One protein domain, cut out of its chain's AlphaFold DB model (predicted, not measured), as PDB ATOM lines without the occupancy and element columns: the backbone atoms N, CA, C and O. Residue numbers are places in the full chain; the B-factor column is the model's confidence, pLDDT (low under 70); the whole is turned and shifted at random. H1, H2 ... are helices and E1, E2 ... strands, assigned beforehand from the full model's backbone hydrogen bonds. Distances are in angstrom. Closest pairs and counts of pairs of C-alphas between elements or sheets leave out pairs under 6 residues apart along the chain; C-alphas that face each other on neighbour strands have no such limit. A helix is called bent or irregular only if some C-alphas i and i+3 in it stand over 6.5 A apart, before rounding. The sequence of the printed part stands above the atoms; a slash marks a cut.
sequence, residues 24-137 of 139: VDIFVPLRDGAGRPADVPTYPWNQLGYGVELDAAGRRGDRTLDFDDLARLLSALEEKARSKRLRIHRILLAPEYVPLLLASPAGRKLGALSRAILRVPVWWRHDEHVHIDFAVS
ATOM      1  N   VAL A  24     129.075 144.050  95.602       94.12
ATOM      2  CA  VAL A  24     130.155 143.287  94.968       94.12
ATOM      3  C   VAL A  24     129.646 141.955  94.433       94.12
ATOM      4  O   VAL A  24     128.905 141.250  95.119       94.12
ATOM      5  N   ASP A  25     130.119 141.595  93.247       93.31
ATOM      6  CA  ASP A  25     129.999 140.255  92.696       93.31
ATOM      7  C   ASP A  25     131.251 139.448  93.020       93.31
ATOM      8  O   ASP A  25     132.396 139.883  92.837       93.31
ATOM      9  N   ILE A  26     131.053 138.221  93.484       94.75
ATOM     10  CA  ILE A  26     132.144 137.284  93.720       94.75
ATOM     11  C   ILE A  26     131.821 135.983  93.001       94.75
ATOM     12  O   ILE A  26     130.843 135.319  93.325       94.75
ATOM     13  N   PHE A  27     132.662 135.610  92.037       95.50
ATOM     14  CA  PHE A  27     132.577 134.309  91.382       95.50
ATOM     15  C   PHE A  27     132.570 133.169  92.405       95.50
ATOM     16  O   PHE A  27     133.344 133.186  93.368       95.50
ATOM     17  N   VAL A  28     131.683 132.196  92.199       95.31
ATOM     18  CA  VAL A  28     131.511 131.074  93.121       95.31
ATOM     19  C   VAL A  28     132.771 130.194  93.141       95.31
ATOM     20  O   VAL A  28     133.388 129.984  92.095       95.31
ATOM     21  N   PRO A  29     133.184 129.669  94.308       96.62
ATOM     22  CA  PRO A  29     134.324 128.763  94.378       96.62
ATOM     23  C   PRO A  29     133.984 127.453  93.661       96.62
ATOM     24  O   PRO A  29     132.926 126.866  93.896       96.62
ATOM     25  N   LEU A  30     134.885 126.984  92.797       96.94
ATOM     26  CA  LEU A  30     134.731 125.722  92.078       96.94
ATOM     27  C   LEU A  30     135.764 124.695  92.546       96.94
ATOM     28  O   LEU A  30     136.856 125.030  93.010       96.94
ATOM     29  N   ARG A  31     135.433 123.419  92.358       97.81
ATOM     30  CA  ARG A  31     136.363 122.291  92.415       97.81
ATOM     31  C   ARG A  31     136.429 121.575  91.076       97.81
ATOM     32  O   ARG A  31     135.425 121.516  90.371       97.81
ATOM     33  N   ASP A  32     137.592 121.030  90.738       96.50
ATOM     34  CA  ASP A  32     137.773 120.137  89.588       96.50
ATOM     35  C   ASP A  32     137.337 118.690  89.881       96.50
ATOM     36  O   ASP A  32     136.932 118.355  90.997       96.50
ATOM     37  N   GLY A  33     137.444 117.810  88.879       93.75
ATOM     38  CA  GLY A  33     137.063 116.400  88.999       93.75
ATOM     39  C   GLY A  33     137.912 115.602  89.997       93.75
ATOM     40  O   GLY A  33     137.523 114.506  90.388       93.75
ATOM     41  N   ALA A  34     139.048 116.152  90.439       95.44
ATOM     42  CA  ALA A  34     139.883 115.604  91.506       95.44
ATOM     43  C   ALA A  34     139.582 116.243  92.878       95.44
ATOM     44  O   ALA A  34     140.265 115.952  93.860       95.44
ATOM     45  N   GLY A  35     138.580 117.124  92.963       94.56
ATOM     46  CA  GLY A  35     138.194 117.827  94.181       94.56
ATOM     47  C   GLY A  35     139.138 118.966  94.575       94.56
ATOM     48  O   GLY A  35     139.058 119.444  95.708       94.56
ATOM     49  N   ARG A  36     140.036 119.414  93.693       96.38
ATOM     50  CA  ARG A  36     140.970 120.522  93.963       96.38
ATOM     51  C   ARG A  36     140.310 121.866  93.649       96.38
ATOM     52  O   ARG A  36     139.460 121.889  92.762       96.38
ATOM     53  N   PRO A  37     140.695 122.969  94.319       95.50
ATOM     54  CA  PRO A  37     140.220 124.302  93.957       95.50
ATOM     55  C   PRO A  37     140.444 124.583  92.472       95.50
ATOM     56  O   PRO A  37     141.507 124.276  91.929       95.50
ATOM     57  N   ALA A  38     139.434 125.151  91.831       93.94
ATOM     58  CA  ALA A  38     139.457 125.513  90.431       93.94
ATOM     59  C   ALA A  38     138.923 126.932  90.249       93.94
ATOM     60  O   ALA A  38     137.987 127.351  90.932       93.94
ATOM     61  N   ASP A  39     139.500 127.644  89.289       87.88
ATOM     62  CA  ASP A  39     139.055 128.984  88.940       87.88
ATOM     63  C   ASP A  39     137.854 128.941  87.992       87.88
ATOM     64  O   ASP A  39     137.717 128.040  87.153       87.88
ATOM     65  N   VAL A  40     137.005 129.966  88.090       88.12
ATOM     66  CA  VAL A  40     136.059 130.286  87.019       88.12
ATOM     67  C   VAL A  40     136.878 130.768  85.817       88.12
ATOM     68  O   VAL A  40     137.671 131.698  85.964       88.12
ATOM     69  N   PRO A  41     136.739 130.154  84.629       88.25
ATOM     70  CA  PRO A  41     137.474 130.600  83.453       88.25
ATOM     71  C   PRO A  41     137.044 132.022  83.071       88.25
ATOM     72  O   PRO A  41     135.853 132.267  82.898       88.25
ATOM     73  N   THR A  42     137.993 132.941  82.893       90.81
ATOM     74  CA  THR A  42     137.733 134.365  82.612       90.81
ATOM     75  C   THR A  42     138.303 134.781  81.255       90.81
ATOM     76  O   THR A  42     139.323 135.456  81.134       90.81
ATOM     77  N   TYR A  43     137.635 134.355  80.189       90.56
ATOM     78  CA  TYR A  43     138.018 134.659  78.815       90.56
ATOM     79  C   TYR A  43     137.137 135.766  78.209       90.56
ATOM     80  O   TYR A  43     135.981 135.934  78.597       90.56
ATOM     81  N   PRO A  44     137.605 136.509  77.191       89.75
ATOM     82  CA  PRO A  44     136.763 137.513  76.535       89.75
ATOM     83  C   PRO A  44     135.453 136.937  75.966       89.75
ATOM     84  O   PRO A  44     134.402 137.559  76.076       89.75
ATOM     85  N   TRP A  45     135.489 135.719  75.413       90.00
ATOM     86  CA  TRP A  45     134.318 135.070  74.804       90.00
ATOM     87  C   TRP A  45     133.308 134.506  75.810       90.00
ATOM     88  O   TRP A  45     132.215 134.126  75.405       90.00
ATOM     89  N   ASN A  46     133.645 134.446  77.100       88.69
ATOM     90  CA  ASN A  46     132.695 134.111  78.161       88.69
ATOM     91  C   ASN A  46     132.458 135.295  79.102       88.69
ATOM     92  O   ASN A  46     132.199 135.096  80.285       88.69
ATOM     93  N   GLN A  47     132.572 136.519  78.571       90.00
ATOM     94  CA  GLN A  47     132.297 137.753  79.308       90.00
ATOM     95  C   GLN A  47     133.106 137.832  80.610       90.00
ATOM     96  O   GLN A  47     132.588 138.199  81.657       90.00
ATOM     97  N   LEU A  48     134.382 137.432  80.557       90.75
ATOM     98  CA  LEU A  48     135.282 137.423  81.713       90.75
ATOM     99  C   LEU A  48     134.756 136.580  82.889       90.75
ATOM    100  O   LEU A  48     135.045 136.882  84.042       90.75
ATOM    101  N   GLY A  49     134.023 135.508  82.592       90.19
ATOM    102  CA  GLY A  49     133.454 134.584  83.573       90.19
ATOM    103  C   GLY A  49     131.937 134.676  83.710       90.19
ATOM    104  O   GLY A  49     131.327 133.654  84.001       90.19
ATOM    105  N   TYR A  50     131.322 135.824  83.411       89.25
ATOM    106  CA  TYR A  50     129.868 136.037  83.522       89.25
ATOM    107  C   TYR A  50     129.024 135.248  82.507       89.25
ATOM    108  O   TYR A  50     127.818 135.110  82.655       89.25
ATOM    109  N   GLY A  51     129.652 134.702  81.464       89.44
ATOM    110  CA  GLY A  51     129.013 133.799  80.506       89.44
ATOM    111  C   GLY A  51     129.192 132.314  80.838       89.44
ATOM    112  O   GLY A  51     128.996 131.469  79.964       89.44
ATOM    113  N   VAL A  52     129.679 131.968  82.034       90.88
ATOM    114  CA  VAL A  52     129.793 130.572  82.474       90.88
ATOM    115  C   VAL A  52     128.448 130.109  83.015       90.88
ATOM    116  O   VAL A  52     127.948 130.681  83.964       90.88
ATOM    117  N   GLU A  53     127.907 129.027  82.463       91.62
ATOM    118  CA  GLU A  53     126.648 128.445  82.941       91.62
ATOM    119  C   GLU A  53     126.910 127.149  83.713       91.62
ATOM    120  O   GLU A  53     127.536 126.214  83.197       91.62
ATOM    121  N   LEU A  54     126.421 127.091  84.948       93.50
ATOM    122  CA  LEU A  54     126.365 125.884  85.763       93.50
ATOM    123  C   LEU A  54     124.931 125.316  85.728       93.50
ATOM    124  O   LEU A  54     123.934 126.032  85.585       93.50
ATOM    125  N   ASP A  55     124.806 123.995  85.846       94.44
ATOM    126  CA  ASP A  55     123.502 123.343  85.969       94.44
ATOM    127  C   ASP A  55     122.849 123.613  87.336       94.44
ATOM    128  O   ASP A  55     123.470 124.155  88.246       94.44
ATOM    129  N   ALA A  56     121.598 123.190  87.529       93.62
ATOM    130  CA  ALA A  56     120.868 123.432  88.778       93.62
ATOM    131  C   ALA A  56     121.508 122.797  90.036       93.62
ATOM    132  O   ALA A  56     121.092 123.085  91.158       93.62
ATOM    133  N   ALA A  57     122.512 121.935  89.868       95.44
ATOM    134  CA  ALA A  57     123.289 121.345  90.946       95.44
ATOM    135  C   ALA A  57     124.700 121.955  91.077       95.44
ATOM    136  O   ALA A  57     125.523 121.423  91.827       95.44
ATOM    137  N   GLY A  58     124.982 123.054  90.372       95.69
ATOM    138  CA  GLY A  58     126.256 123.759  90.406       95.69
ATOM    139  C   GLY A  58     127.360 123.071  89.606       95.69
ATOM    140  O   GLY A  58     128.526 123.200  89.973       95.69
ATOM    141  N   ARG A  59     127.040 122.295  88.563       96.00
ATOM    142  CA  ARG A  59     128.038 121.552  87.772       96.00
ATOM    143  C   ARG A  59     128.198 122.087  86.361       96.00
ATOM    144  O   ARG A  59     127.241 122.525  85.730       96.00
ATOM    145  N   ARG A  60     129.418 121.967  85.835       93.50
ATOM    146  CA  ARG A  60     129.750 122.206  84.426       93.50
ATOM    147  C   ARG A  60     130.951 121.361  84.028       93.50
ATOM    148  O   ARG A  60     132.075 121.638  84.441       93.50
ATOM    149  N   GLY A  61     130.723 120.348  83.196       93.00
ATOM    150  CA  GLY A  61     131.771 119.396  82.828       93.00
ATOM    151  C   GLY A  61     132.342 118.704  84.068       93.00
ATOM    152  O   GLY A  61     131.602 118.096  84.834       93.00
ATOM    153  N   ASP A  62     133.649 118.827  84.277       93.88
ATOM    154  CA  ASP A  62     134.370 118.296  85.438       93.88
ATOM    155  C   ASP A  62     134.479 119.302  86.601       93.88
ATOM    156  O   ASP A  62     135.218 119.060  87.554       93.88
ATOM    157  N   ARG A  63     133.789 120.448  86.535       96.19
ATOM    158  CA  ARG A  63     133.772 121.464  87.595       96.19
ATOM    159  C   ARG A  63     132.482 121.393  88.404       96.19
ATOM    160  O   ARG A  63     131.405 121.204  87.842       96.19
ATOM    161  N   THR A  64     132.590 121.573  89.717       97.25
ATOM    162  CA  THR A  64     131.446 121.634  90.644       97.25
ATOM    163  C   THR A  64     131.608 122.795  91.620       97.25
ATOM    164  O   THR A  64     132.699 123.004  92.142       97.25
ATOM    165  N   LEU A  65     130.530 123.525  91.893       97.50
ATOM    166  CA  LEU A  65     130.469 124.583  92.898       97.50
ATOM    167  C   LEU A  65     130.715 124.016  94.304       97.50
ATOM    168  O   LEU A  65     130.050 123.074  94.741       97.50
ATOM    169  N   ASP A  66     131.660 124.605  95.032       98.12
ATOM    170  CA  ASP A  66     131.902 124.297  96.438       98.12
ATOM    171  C   ASP A  66     130.981 125.110  97.358       98.12
ATOM    172  O   ASP A  66     131.306 126.199  97.834       98.12
ATOM    173  N   PHE A  67     129.806 124.552  97.637       98.31
ATOM    174  CA  PHE A  67     128.823 125.151  98.542       98.31
ATOM    175  C   PHE A  67     129.319 125.318  99.986       98.31
ATOM    176  O   PHE A  67     128.791 126.150 100.730       98.31
ATOM    177  N   ASP A  68     130.288 124.511 100.421       98.31
ATOM    178  CA  ASP A  68     130.859 124.598 101.763       98.31
ATOM    179  C   ASP A  68     131.830 125.781 101.848       98.31
ATOM    180  O   ASP A  68     131.767 126.578 102.787       98.31
ATOM    181  N   ASP A  69     132.671 125.954 100.830       98.06
ATOM    182  CA  ASP A  69     133.603 127.077 100.752       98.06
ATOM    183  C   ASP A  69     132.895 128.410 100.481       98.06
ATOM    184  O   ASP A  69     133.223 129.419 101.106       98.06
ATOM    185  N   LEU A  70     131.830 128.411  99.670       98.25
ATOM    186  CA  LEU A  70     130.988 129.597  99.485       98.25
ATOM    187  C   LEU A  70     130.375 130.057 100.819       98.25
ATOM    188  O   LEU A  70     130.382 131.246 101.132       98.25
ATOM    189  N   ALA A  71     129.896 129.129 101.651       98.50
ATOM    190  CA  ALA A  71     129.380 129.477 102.972       98.50
ATOM    191  C   ALA A  71     130.479 130.013 103.912       98.50
ATOM    192  O   ALA A  71     130.235 130.980 104.637       98.50
ATOM    193  N   ARG A  72     131.697 129.447 103.879       98.44
ATOM    194  CA  ARG A  72     132.847 129.978 104.641       98.44
ATOM    195  C   ARG A  72     133.213 131.394 104.207       98.44
ATOM    196  O   ARG A  72     133.431 132.246 105.068       98.44
ATOM    197  N   LEU A  73     133.234 131.647 102.899       97.62
ATOM    198  CA  LEU A  73     133.478 132.967 102.328       97.62
ATOM    199  C   LEU A  73     132.463 133.988 102.854       97.62
ATOM    200  O   LEU A  73     132.861 135.043 103.340       97.62
ATOM    201  N   LEU A  74     131.166 133.664 102.815       98.19
ATOM    202  CA  LEU A  74     130.108 134.552 103.311       98.19
ATOM    203  C   LEU A  74     130.270 134.865 104.806       98.19
ATOM    204  O   LEU A  74     130.162 136.025 105.205       98.19
ATOM    205  N   SER A  75     130.571 133.857 105.634       98.19
ATOM    206  CA  SER A  75     130.846 134.065 107.061       98.19
ATOM    207  C   SER A  75     132.050 134.977 107.301       98.19
ATOM    208  O   SER A  75     131.948 135.921 108.085       98.19
ATOM    209  N   ALA A  76     133.167 134.725 106.615       97.75
ATOM    210  CA  ALA A  76     134.381 135.527 106.753       97.75
ATOM    211  C   ALA A  76     134.165 136.976 106.288       97.75
ATOM    212  O   ALA A  76     134.673 137.921 106.897       97.75
ATOM    213  N   LEU A  77     133.375 137.161 105.229       96.88
ATOM    214  CA  LEU A  77     133.045 138.477 104.699       96.88
ATOM    215  C   LEU A  77     132.172 139.279 105.668       96.88
ATOM    216  O   LEU A  77     132.468 140.447 105.908       96.88
ATOM    217  N   GLU A  78     131.152 138.665 106.270       97.06
ATOM    218  CA  GLU A  78     130.325 139.304 107.303       97.06
ATOM    219  C   GLU A  78     131.160 139.700 108.530       97.06
ATOM    220  O   GLU A  78     131.046 140.823 109.024       97.06
ATOM    221  N   GLU A  79     132.040 138.815 109.008       96.69
ATOM    222  CA  GLU A  79     132.950 139.121 110.117       96.69
ATOM    223  C   GLU A  79     133.835 140.332 109.788       96.69
ATOM    224  O   GLU A  79     133.941 141.286 110.572       96.69
ATOM    225  N   LYS A  80     134.425 140.343 108.587       96.44
ATOM    226  CA  LYS A  80     135.278 141.449 108.156       96.44
ATOM    227  C   LYS A  80     134.489 142.742 107.969       96.44
ATOM    228  O   LYS A  80     134.970 143.795 108.394       96.44
ATOM    229  N   ALA A  81     133.294 142.678 107.391       95.06
ATOM    230  CA  ALA A  81     132.404 143.820 107.204       95.06
ATOM    231  C   ALA A  81     132.054 144.479 108.545       95.06
ATOM    232  O   ALA A  81     132.199 145.695 108.688       95.06
ATOM    233  N   ARG A  82     131.725 143.685 109.573       94.62
ATOM    234  CA  ARG A  82     131.443 144.198 110.925       94.62
ATOM    235  C   ARG A  82     132.610 144.972 111.518       94.62
ATOM    236  O   ARG A  82     132.403 146.050 112.071       94.62
ATOM    237  N   SER A  83     133.843 144.495 111.320       94.19
ATOM    238  CA  SER A  83     135.054 145.221 111.748       94.19
ATOM    239  C   SER A  83     135.213 146.596 111.078       94.19
ATOM    240  O   SER A  83     135.980 147.438 111.543       94.19
ATOM    241  N   LYS A  84     134.480 146.835 109.985       94.00
ATOM    242  CA  LYS A  84     134.458 148.074 109.204       94.00
ATOM    243  C   LYS A  84     133.154 148.863 109.362       94.00
ATOM    244  O   LYS A  84     132.927 149.783 108.587       94.00
ATOM    245  N   ARG A  85     132.320 148.545 110.365       94.62
ATOM    246  CA  ARG A  85     130.984 149.151 110.568       94.62
ATOM    247  C   ARG A  85     130.043 148.949 109.374       94.62
ATOM    248  O   ARG A  85     129.156 149.760 109.122       94.62
ATOM    249  N   LEU A  86     130.231 147.850 108.654       95.69
ATOM    250  CA  LEU A  86     129.339 147.373 107.609       95.69
ATOM    251  C   LEU A  86     128.670 146.074 108.070       95.69
ATOM    252  O   LEU A  86     129.105 145.431 109.026       95.69
ATOM    253  N   ARG A  87     127.621 145.676 107.363       95.81
ATOM    254  CA  ARG A  87     126.994 144.356 107.472       95.81
ATOM    255  C   ARG A  87     126.523 143.913 106.103       95.81
ATOM    256  O   ARG A  87     126.132 144.760 105.298       95.81
ATOM    257  N   ILE A  88     126.496 142.612 105.856       96.62
ATOM    258  CA  ILE A  88     125.814 142.071 104.687       96.62
ATOM    259  C   ILE A  88     124.312 142.320 104.865       96.62
ATOM    260  O   ILE A  88     123.689 141.899 105.844       96.62
ATOM    261  N   HIS A  89     123.736 143.069 103.931       95.81
ATOM    262  CA  HIS A  89     122.317 143.392 103.901       95.81
ATOM    263  C   HIS A  89     121.535 142.391 103.055       95.81
ATOM    264  O   HIS A  89     120.441 141.982 103.450       95.81
ATOM    265  N   ARG A  90     122.101 141.997 101.911       95.31
ATOM    266  CA  ARG A  90     121.458 141.121 100.936       95.31
ATOM    267  C   ARG A  90     122.493 140.247 100.244       95.31
ATOM    268  O   ARG A  90     123.590 140.703  99.947       95.31
ATOM    269  N   ILE A  91     122.110 139.008  99.971       95.56
ATOM    270  CA  ILE A  91     122.870 138.052  99.171       95.56
ATOM    271  C   ILE A  91     121.932 137.557  98.069       95.56
ATOM    272  O   ILE A  91     120.848 137.049  98.375       95.56
ATOM    273  N   LEU A  92     122.328 137.707  96.806       93.56
ATOM    274  CA  LEU A  92     121.643 137.105  95.668       93.56
ATOM    275  C   LEU A  92     122.517 135.985  95.114       93.56
ATOM    276  O   LEU A  92     123.701 136.163  94.838       93.56
ATOM    277  N   LEU A  93     121.902 134.819  95.000       93.31
ATOM    278  CA  LEU A  93     122.465 133.585  94.479       93.31
ATOM    279  C   LEU A  93     121.355 132.910  93.672       93.31
ATOM    280  O   LEU A  93     120.176 133.135  93.971       93.31
ATOM    281  N   ALA A  94     121.706 132.068  92.699       92.25
ATOM    282  CA  ALA A  94     120.721 131.235  92.016       92.25
ATOM    283  C   ALA A  94     119.782 130.534  93.037       92.25
ATOM    284  O   ALA A  94     120.273 129.897  93.980       92.25
ATOM    285  N   PRO A  95     118.445 130.657  92.913       91.56
ATOM    286  CA  PRO A  95     117.504 130.126  93.904       91.56
ATOM    287  C   PRO A  95     117.673 128.626  94.185       91.56
ATOM    288  O   PRO A  95     117.579 128.197  95.337       91.56
ATOM    289  N   GLU A  96     117.979 127.842  93.151       92.19
ATOM    290  CA  GLU A  96     118.287 126.410  93.217       92.19
ATOM    291  C   GLU A  96     119.502 126.076  94.099       92.19
ATOM    292  O   GLU A  96     119.569 124.997  94.688       92.19
ATOM    293  N   TYR A  97     120.435 127.014  94.266       95.50
ATOM    294  CA  TYR A  97     121.649 126.823  95.059       95.50
ATOM    295  C   TYR A  97     121.461 127.131  96.531       95.50
ATOM    296  O   TYR A  97     122.211 126.618  97.357       95.50
ATOM    297  N   VAL A  98     120.455 127.927  96.895       95.81
ATOM    298  CA  VAL A  98     120.170 128.252  98.297       95.81
ATOM    299  C   VAL A  98     120.000 126.995  99.168       95.81
ATOM    300  O   VAL A  98     120.661 126.923 100.208       95.81
ATOM    301  N   PRO A  99     119.184 125.982  98.805       96.88
ATOM    302  CA  PRO A  99     119.092 124.762  99.607       96.88
ATOM    303  C   PRO A  99     120.408 123.970  99.643       96.88
ATOM    304  O   PRO A  99     120.749 123.438 100.698       96.88
ATOM    305  N   LEU A 100     121.169 123.922  98.544       97.88
ATOM    306  CA  LEU A 100     122.457 123.215  98.470       97.88
ATOM    307  C   LEU A 100     123.510 123.871  99.374       97.88
ATOM    308  O   LEU A 100     124.179 123.193 100.154       97.88
ATOM    309  N   LEU A 101     123.583 125.202  99.333       98.25
ATOM    310  CA  LEU A 101     124.408 126.018 100.209       98.25
ATOM    311  C   LEU A 101     124.034 125.805 101.670       98.25
ATOM    312  O   LEU A 101     124.906 125.495 102.469       98.25
ATOM    313  N   LEU A 102     122.755 125.910 102.037       98.00
ATOM    314  CA  LEU A 102     122.321 125.749 103.431       98.00
ATOM    315  C   LEU A 102     122.465 124.309 103.949       98.00
ATOM    316  O   LEU A 102     122.571 124.106 105.160       98.00
ATOM    317  N   ALA A 103     122.497 123.318 103.056       98.19
ATOM    318  CA  ALA A 103     122.740 121.926 103.406       98.19
ATOM    319  C   ALA A 103     124.224 121.609 103.658       98.19
ATOM    320  O   ALA A 103     124.508 120.587 104.289       98.19
ATOM    321  N   SER A 104     125.171 122.449 103.221       98.31
ATOM    322  CA  SER A 104     126.607 122.209 103.417       98.31
ATOM    323  C   SER A 104     127.022 122.311 104.901       98.31
ATOM    324  O   SER A 104     126.336 122.958 105.703       98.31
ATOM    325  N   PRO A 105     128.128 121.665 105.329       98.50
ATOM    326  CA  PRO A 105     128.599 121.735 106.714       98.50
ATOM    327  C   PRO A 105     128.780 123.160 107.262       98.50
ATOM    328  O   PRO A 105     128.381 123.424 108.399       98.50
ATOM    329  N   ALA A 106     129.366 124.068 106.483       98.50
ATOM    330  CA  ALA A 106     129.520 125.480 106.812       98.50
ATOM    331  C   ALA A 106     128.214 126.260 106.607       98.50
ATOM    332  O   ALA A 106     127.891 127.123 107.420       98.50
ATOM    333  N   GLY A 107     127.410 125.904 105.603       98.25
ATOM    334  CA  GLY A 107     126.095 126.497 105.359       98.25
ATOM    335  C   GLY A 107     125.154 126.396 106.553       98.25
ATOM    336  O   GLY A 107     124.539 127.383 106.960       98.25
ATOM    337  N   ARG A 108     125.134 125.233 107.212       98.44
ATOM    338  CA  ARG A 108     124.375 125.014 108.456       98.44
ATOM    339  C   ARG A 108     124.811 125.923 109.611       98.44
ATOM    340  O   ARG A 108     124.053 126.102 110.561       98.44
ATOM    341  N   LYS A 109     126.011 126.508 109.544       98.19
ATOM    342  CA  LYS A 109     126.575 127.406 110.564       98.19
ATOM    343  C   LYS A 109     126.344 128.892 110.266       98.19
ATOM    344  O   LYS A 109     126.688 129.718 111.104       98.19
ATOM    345  N   LEU A 110     125.727 129.250 109.133       97.50
ATOM    346  CA  LEU A 110     125.498 130.655 108.751       97.50
ATOM    347  C   LEU A 110     124.594 131.421 109.731       97.50
ATOM    348  O   LEU A 110     124.655 132.649 109.801       97.50
ATOM    349  N   GLY A 111     123.744 130.726 110.493       96.12
ATOM    350  CA  GLY A 111     122.922 131.339 111.536       96.12
ATOM    351  C   GLY A 111     122.090 132.514 111.011       96.12
ATOM    352  O   GLY A 111     121.349 132.378 110.037       96.12
ATOM    353  N   ALA A 112     122.217 133.685 111.644       95.62
ATOM    354  CA  ALA A 112     121.465 134.881 111.260       95.62
ATOM    355  C   ALA A 112     121.799 135.406 109.854       95.62
ATOM    356  O   ALA A 112     120.907 135.959 109.213       95.62
ATOM    357  N   LEU A 113     123.024 135.186 109.356       96.88
ATOM    358  CA  LEU A 113     123.444 135.638 108.026       96.88
ATOM    359  C   LEU A 113     122.616 134.987 106.911       96.88
ATOM    360  O   LEU A 113     122.323 135.628 105.908       96.88
ATOM    361  N   SER A 114     122.144 133.752 107.116       96.94
ATOM    362  CA  SER A 114     121.287 133.054 106.145       96.94
ATOM    363  C   SER A 114     119.994 133.812 105.802       96.94
ATOM    364  O   SER A 114     119.445 133.618 104.720       96.94
ATOM    365  N   ARG A 115     119.521 134.709 106.684       95.88
ATOM    366  CA  ARG A 115     118.334 135.549 106.445       95.88
ATOM    367  C   ARG A 115     118.566 136.648 105.405       95.88
ATOM    368  O   ARG A 115     117.591 137.182 104.893       95.88
ATOM    369  N   ALA A 116     119.821 136.986 105.106       96.25
ATOM    370  CA  ALA A 116     120.163 137.943 104.056       96.25
ATOM    371  C   ALA A 116     120.076 137.327 102.646       96.25
ATOM    372  O   ALA A 116     120.048 138.068 101.665       96.25
ATOM    373  N   ILE A 117     120.023 135.993 102.533       95.75
ATOM    374  CA  ILE A 117     119.928 135.291 101.250       95.75
ATOM    375  C   ILE A 117     118.507 135.409 100.712       95.75
ATOM    376  O   ILE A 117     117.555 134.890 101.304       95.75
ATOM    377  N   LEU A 118     118.369 136.073  99.569       91.94
ATOM    378  CA  LEU A 118     117.092 136.162  98.883       91.94
ATOM    379  C   LEU A 118     116.725 134.821  98.246       91.94
ATOM    380  O   LEU A 118     117.562 134.123  97.686       91.94
ATOM    381  N   ARG A 119     115.438 134.478  98.322       84.75
ATOM    382  CA  ARG A 119     114.861 133.255  97.734       84.75
ATOM    383  C   ARG A 119     113.911 133.555  96.577       84.75
ATOM    384  O   ARG A 119     113.072 132.727  96.236       84.75
ATOM    385  N   VAL A 120     113.982 134.770  96.040       78.38
ATOM    386  CA  VAL A 120     113.117 135.206  94.944       78.38
ATOM    387  C   VAL A 120     113.771 134.883  93.603       78.38
ATOM    388  O   VAL A 120     114.998 134.944  93.509       78.38
ATOM    389  N   PRO A 121     112.981 134.571  92.563       67.62
ATOM    390  CA  PRO A 121     113.505 134.448  91.212       67.62
ATOM    391  C   PRO A 121     114.167 135.761  90.793       67.62
ATOM    392  O   PRO A 121     113.548 136.826  90.854       67.62
ATOM    393  N   VAL A 122     115.423 135.683  90.373       63.66
ATOM    394  CA  VAL A 122     116.133 136.782  89.718       63.66
ATOM    395  C   VAL A 122     115.966 136.640  88.210       63.66
ATOM    396  O   VAL A 122     116.000 135.536  87.674       63.66
ATOM    397  N   TRP A 123     115.737 137.765  87.528       58.28
ATOM    398  CA  TRP A 123     115.477 137.813  86.080       58.28
ATOM    399  C   TRP A 123     116.676 137.341  85.239       58.28
ATOM    400  O   TRP A 123     116.494 136.911  84.106       58.28
ATOM    401  N   TRP A 124     117.883 137.404  85.809       67.38
ATOM    402  CA  TRP A 124     119.115 136.847  85.255       67.38
ATOM    403  C   TRP A 124     119.636 135.749  86.184       67.38
ATOM    404  O   TRP A 124     119.563 135.897  87.410       67.38
ATOM    405  N   ARG A 125     120.144 134.649  85.621       71.25
ATOM    406  CA  ARG A 125     120.788 133.601  86.423       71.25
ATOM    407  C   ARG A 125     122.089 134.168  87.006       71.25
ATOM    408  O   ARG A 125     122.763 134.952  86.352       71.25
ATOM    409  N   HIS A 126     122.326 133.865  88.278       76.00
ATOM    410  CA  HIS A 126     123.548 134.197  89.020       76.00
ATOM    411  C   HIS A 126     124.151 132.863  89.470       76.00
ATOM    412  O   HIS A 126     124.204 132.546  90.663       76.00
ATOM    413  N   ASP A 127     124.411 131.983  88.507       84.06
ATOM    414  CA  ASP A 127     124.891 130.630  88.759       84.06
ATOM    415  C   ASP A 127     126.421 130.572  88.868       84.06
ATOM    416  O   ASP A 127     126.976 129.687  89.515       84.06
ATOM    417  N   GLU A 128     127.108 131.557  88.319       87.88
ATOM    418  CA  GLU A 128     128.557 131.692  88.299       87.88
ATOM    419  C   GLU A 128     129.101 132.663  89.349       87.88
ATOM    420  O   GLU A 128     130.287 132.609  89.679       87.88
ATOM    421  N   HIS A 129     128.255 133.515  89.928       93.88
ATOM    422  CA  HIS A 129     128.647 134.468  90.961       93.88
ATOM    423  C   HIS A 129     127.586 134.623  92.058       93.88
ATOM    424  O   HIS A 129     126.406 134.340  91.872       93.88
ATOM    425  N   VAL A 130     128.024 135.084  93.229       94.12
ATOM    426  CA  VAL A 130     127.155 135.592  94.291       94.12
ATOM    427  C   VAL A 130     127.232 137.116  94.299       94.12
ATOM    428  O   VAL A 130     128.328 137.677  94.327       94.12
ATOM    429  N   HIS A 131     126.079 137.777  94.301       94.38
ATOM    430  CA  HIS A 131     125.986 139.224  94.471       94.38
ATOM    431  C   HIS A 131     125.728 139.556  95.936       94.38
ATOM    432  O   HIS A 131     124.851 138.965  96.577       94.38
ATOM    433  N   ILE A 132     126.472 140.513  96.478       95.31
ATOM    434  CA  ILE A 132     126.409 140.875  97.893       95.31
ATOM    435  C   ILE A 132     126.228 142.381  98.013       95.31
ATOM    436  O   ILE A 132     127.107 143.140  97.615       95.31
ATOM    437  N   ASP A 133     125.123 142.794  98.636       95.44
ATOM    438  CA  ASP A 133     124.926 144.175  99.072       95.44
ATOM    439  C   ASP A 133     125.289 144.312 100.550       95.44
ATOM    440  O   ASP A 133     124.806 143.565 101.413       95.44
ATOM    441  N   PHE A 134     126.069 145.337 100.856       96.12
ATOM    442  CA  PHE A 134     126.363 145.789 102.203       96.12
ATOM    443  C   PHE A 134     125.462 146.956 102.601       96.12
ATOM    444  O   PHE A 134     124.986 147.737 101.782       96.12
ATOM    445  N   ALA A 135     125.276 147.114 103.905       94.75
ATOM    446  CA  ALA A 135     124.737 148.327 104.495       94.75
ATOM    447  C   ALA A 135     125.692 148.852 105.562       94.75
ATOM    448  O   ALA A 135     126.357 148.077 106.255       94.75
ATOM    449  N   VAL A 136     125.712 150.172 105.731       92.12
ATOM    450  CA  VAL A 136     126.345 150.799 106.890       92.12
ATOM    451  C   VAL A 136     125.567 150.383 108.135       92.12
ATOM    452  O   VAL A 136     124.337 150.480 108.184       92.12
ATOM    453  N   SER A 137     126.277 149.861 109.130       83.31
ATOM    454  CA  SER A 137     125.686 149.550 110.427       83.31
ATOM    455  C   SER A 137     125.337 150.859 111.132       83.31
ATOM    456  O   SER A 137     126.154 151.779 111.157       83.31
TER     457      SER A 137
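Overview. This is residues 24 to 137 of the 139 residues of an uncharacterized protein of Sorangium cellulosum (UniProt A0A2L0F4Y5). A three-stranded antiparallel sheet, E1, E4 and E3, has one long helix, H2, running along one of its faces, with the short helix H4 on the same face beside edge strand E3 and the short helix H3 packed on the first turns of H2. Near the end of the sheet where E1 ends and E4 begins, long links with little regular structure hold the short helix H1 and the short strand E2, and residues 59 to 60 pair with E2. The printed part has 114 residues with four named helices and four named strands, in the order E1 H1 E2 H2 E3 H3 H4 E4; the sheet's order is E1 - E4 - E3, and the class is mixed, helices and strands. The whole is compact, with a radius of gyration of the C-alphas of 13.9 A, and spans 40 by 29 by 26 A.

Arrangement. In the sheet, E4, residues 129 to 136, is the inner strand between E1, residues 24 to 27, and E3, residues 86 to 92. E1 and E4 are antiparallel at 154 degrees, with N 26 and O 130 within hydrogen-bond range at 2.9 A. E4 and E3 are antiparallel at 147 degrees, with N 89 and O 133 at 2.8 A. H2, residues 67 to 82, is on the sheet at a height over the sheet of 9.3 A and runs along the strands, at 16 degrees to E4 on the local plane. It is over E4 and only just not over E1, on which 2 of its C-alphas fall. H4, residues 111 to 116, is on the same face, over none of the strands; its closest C-alphas to E3 are Ala 116 and Arg 90, 4.6 A apart. H2 and H4 are close but not clearly touching, about perpendicular at 87 degrees, the closest C-alphas being those of Ser 75 and Leu 113, 7.6 A apart. H3, residues 97 to 103, touches H2 at residues 67 to 71 alone, about perpendicular at 89 degrees, with the C-alphas of Leu 101 and Phe 67 closest at 4.8 A. H1, residues 44 to 49, is not on the sheet and is apart from H2. E2, residues 63 to 65, pairs with no named strand and meets H2 only through their link. Every O i to N i+4 pair is within hydrogen-bond range in H2 and H3; H1 has 0 of 2, with 2 of 3 O i to N i+3 pairs, and H4 has 0 of 2, with 3 of 3.

Along the chain. E1 begins at C-alpha 24, (130.155, 143.287, 94.968). H2 measures 22.9 A, E4 22.9 A and E3 17.5 A from first to last C-alpha. H2 begins at C-alpha 67, (128.823, 125.151, 98.542), and E4 ends at C-alpha 136, (126.345, 150.799, 106.890). H1 is irregular: C-alphas 45 and 48 are 7.4 A apart.

Size, cuts and confidence. The two C-alphas farthest apart are those of Ala 34 and Ser 137, 41.4 A. The printed part has no cut. The links E1 to H1, H1 to E2 and H4 to E4 are long. The mean pLDDT of the printed part is 93.0, and residues 121 to 124 are under 70.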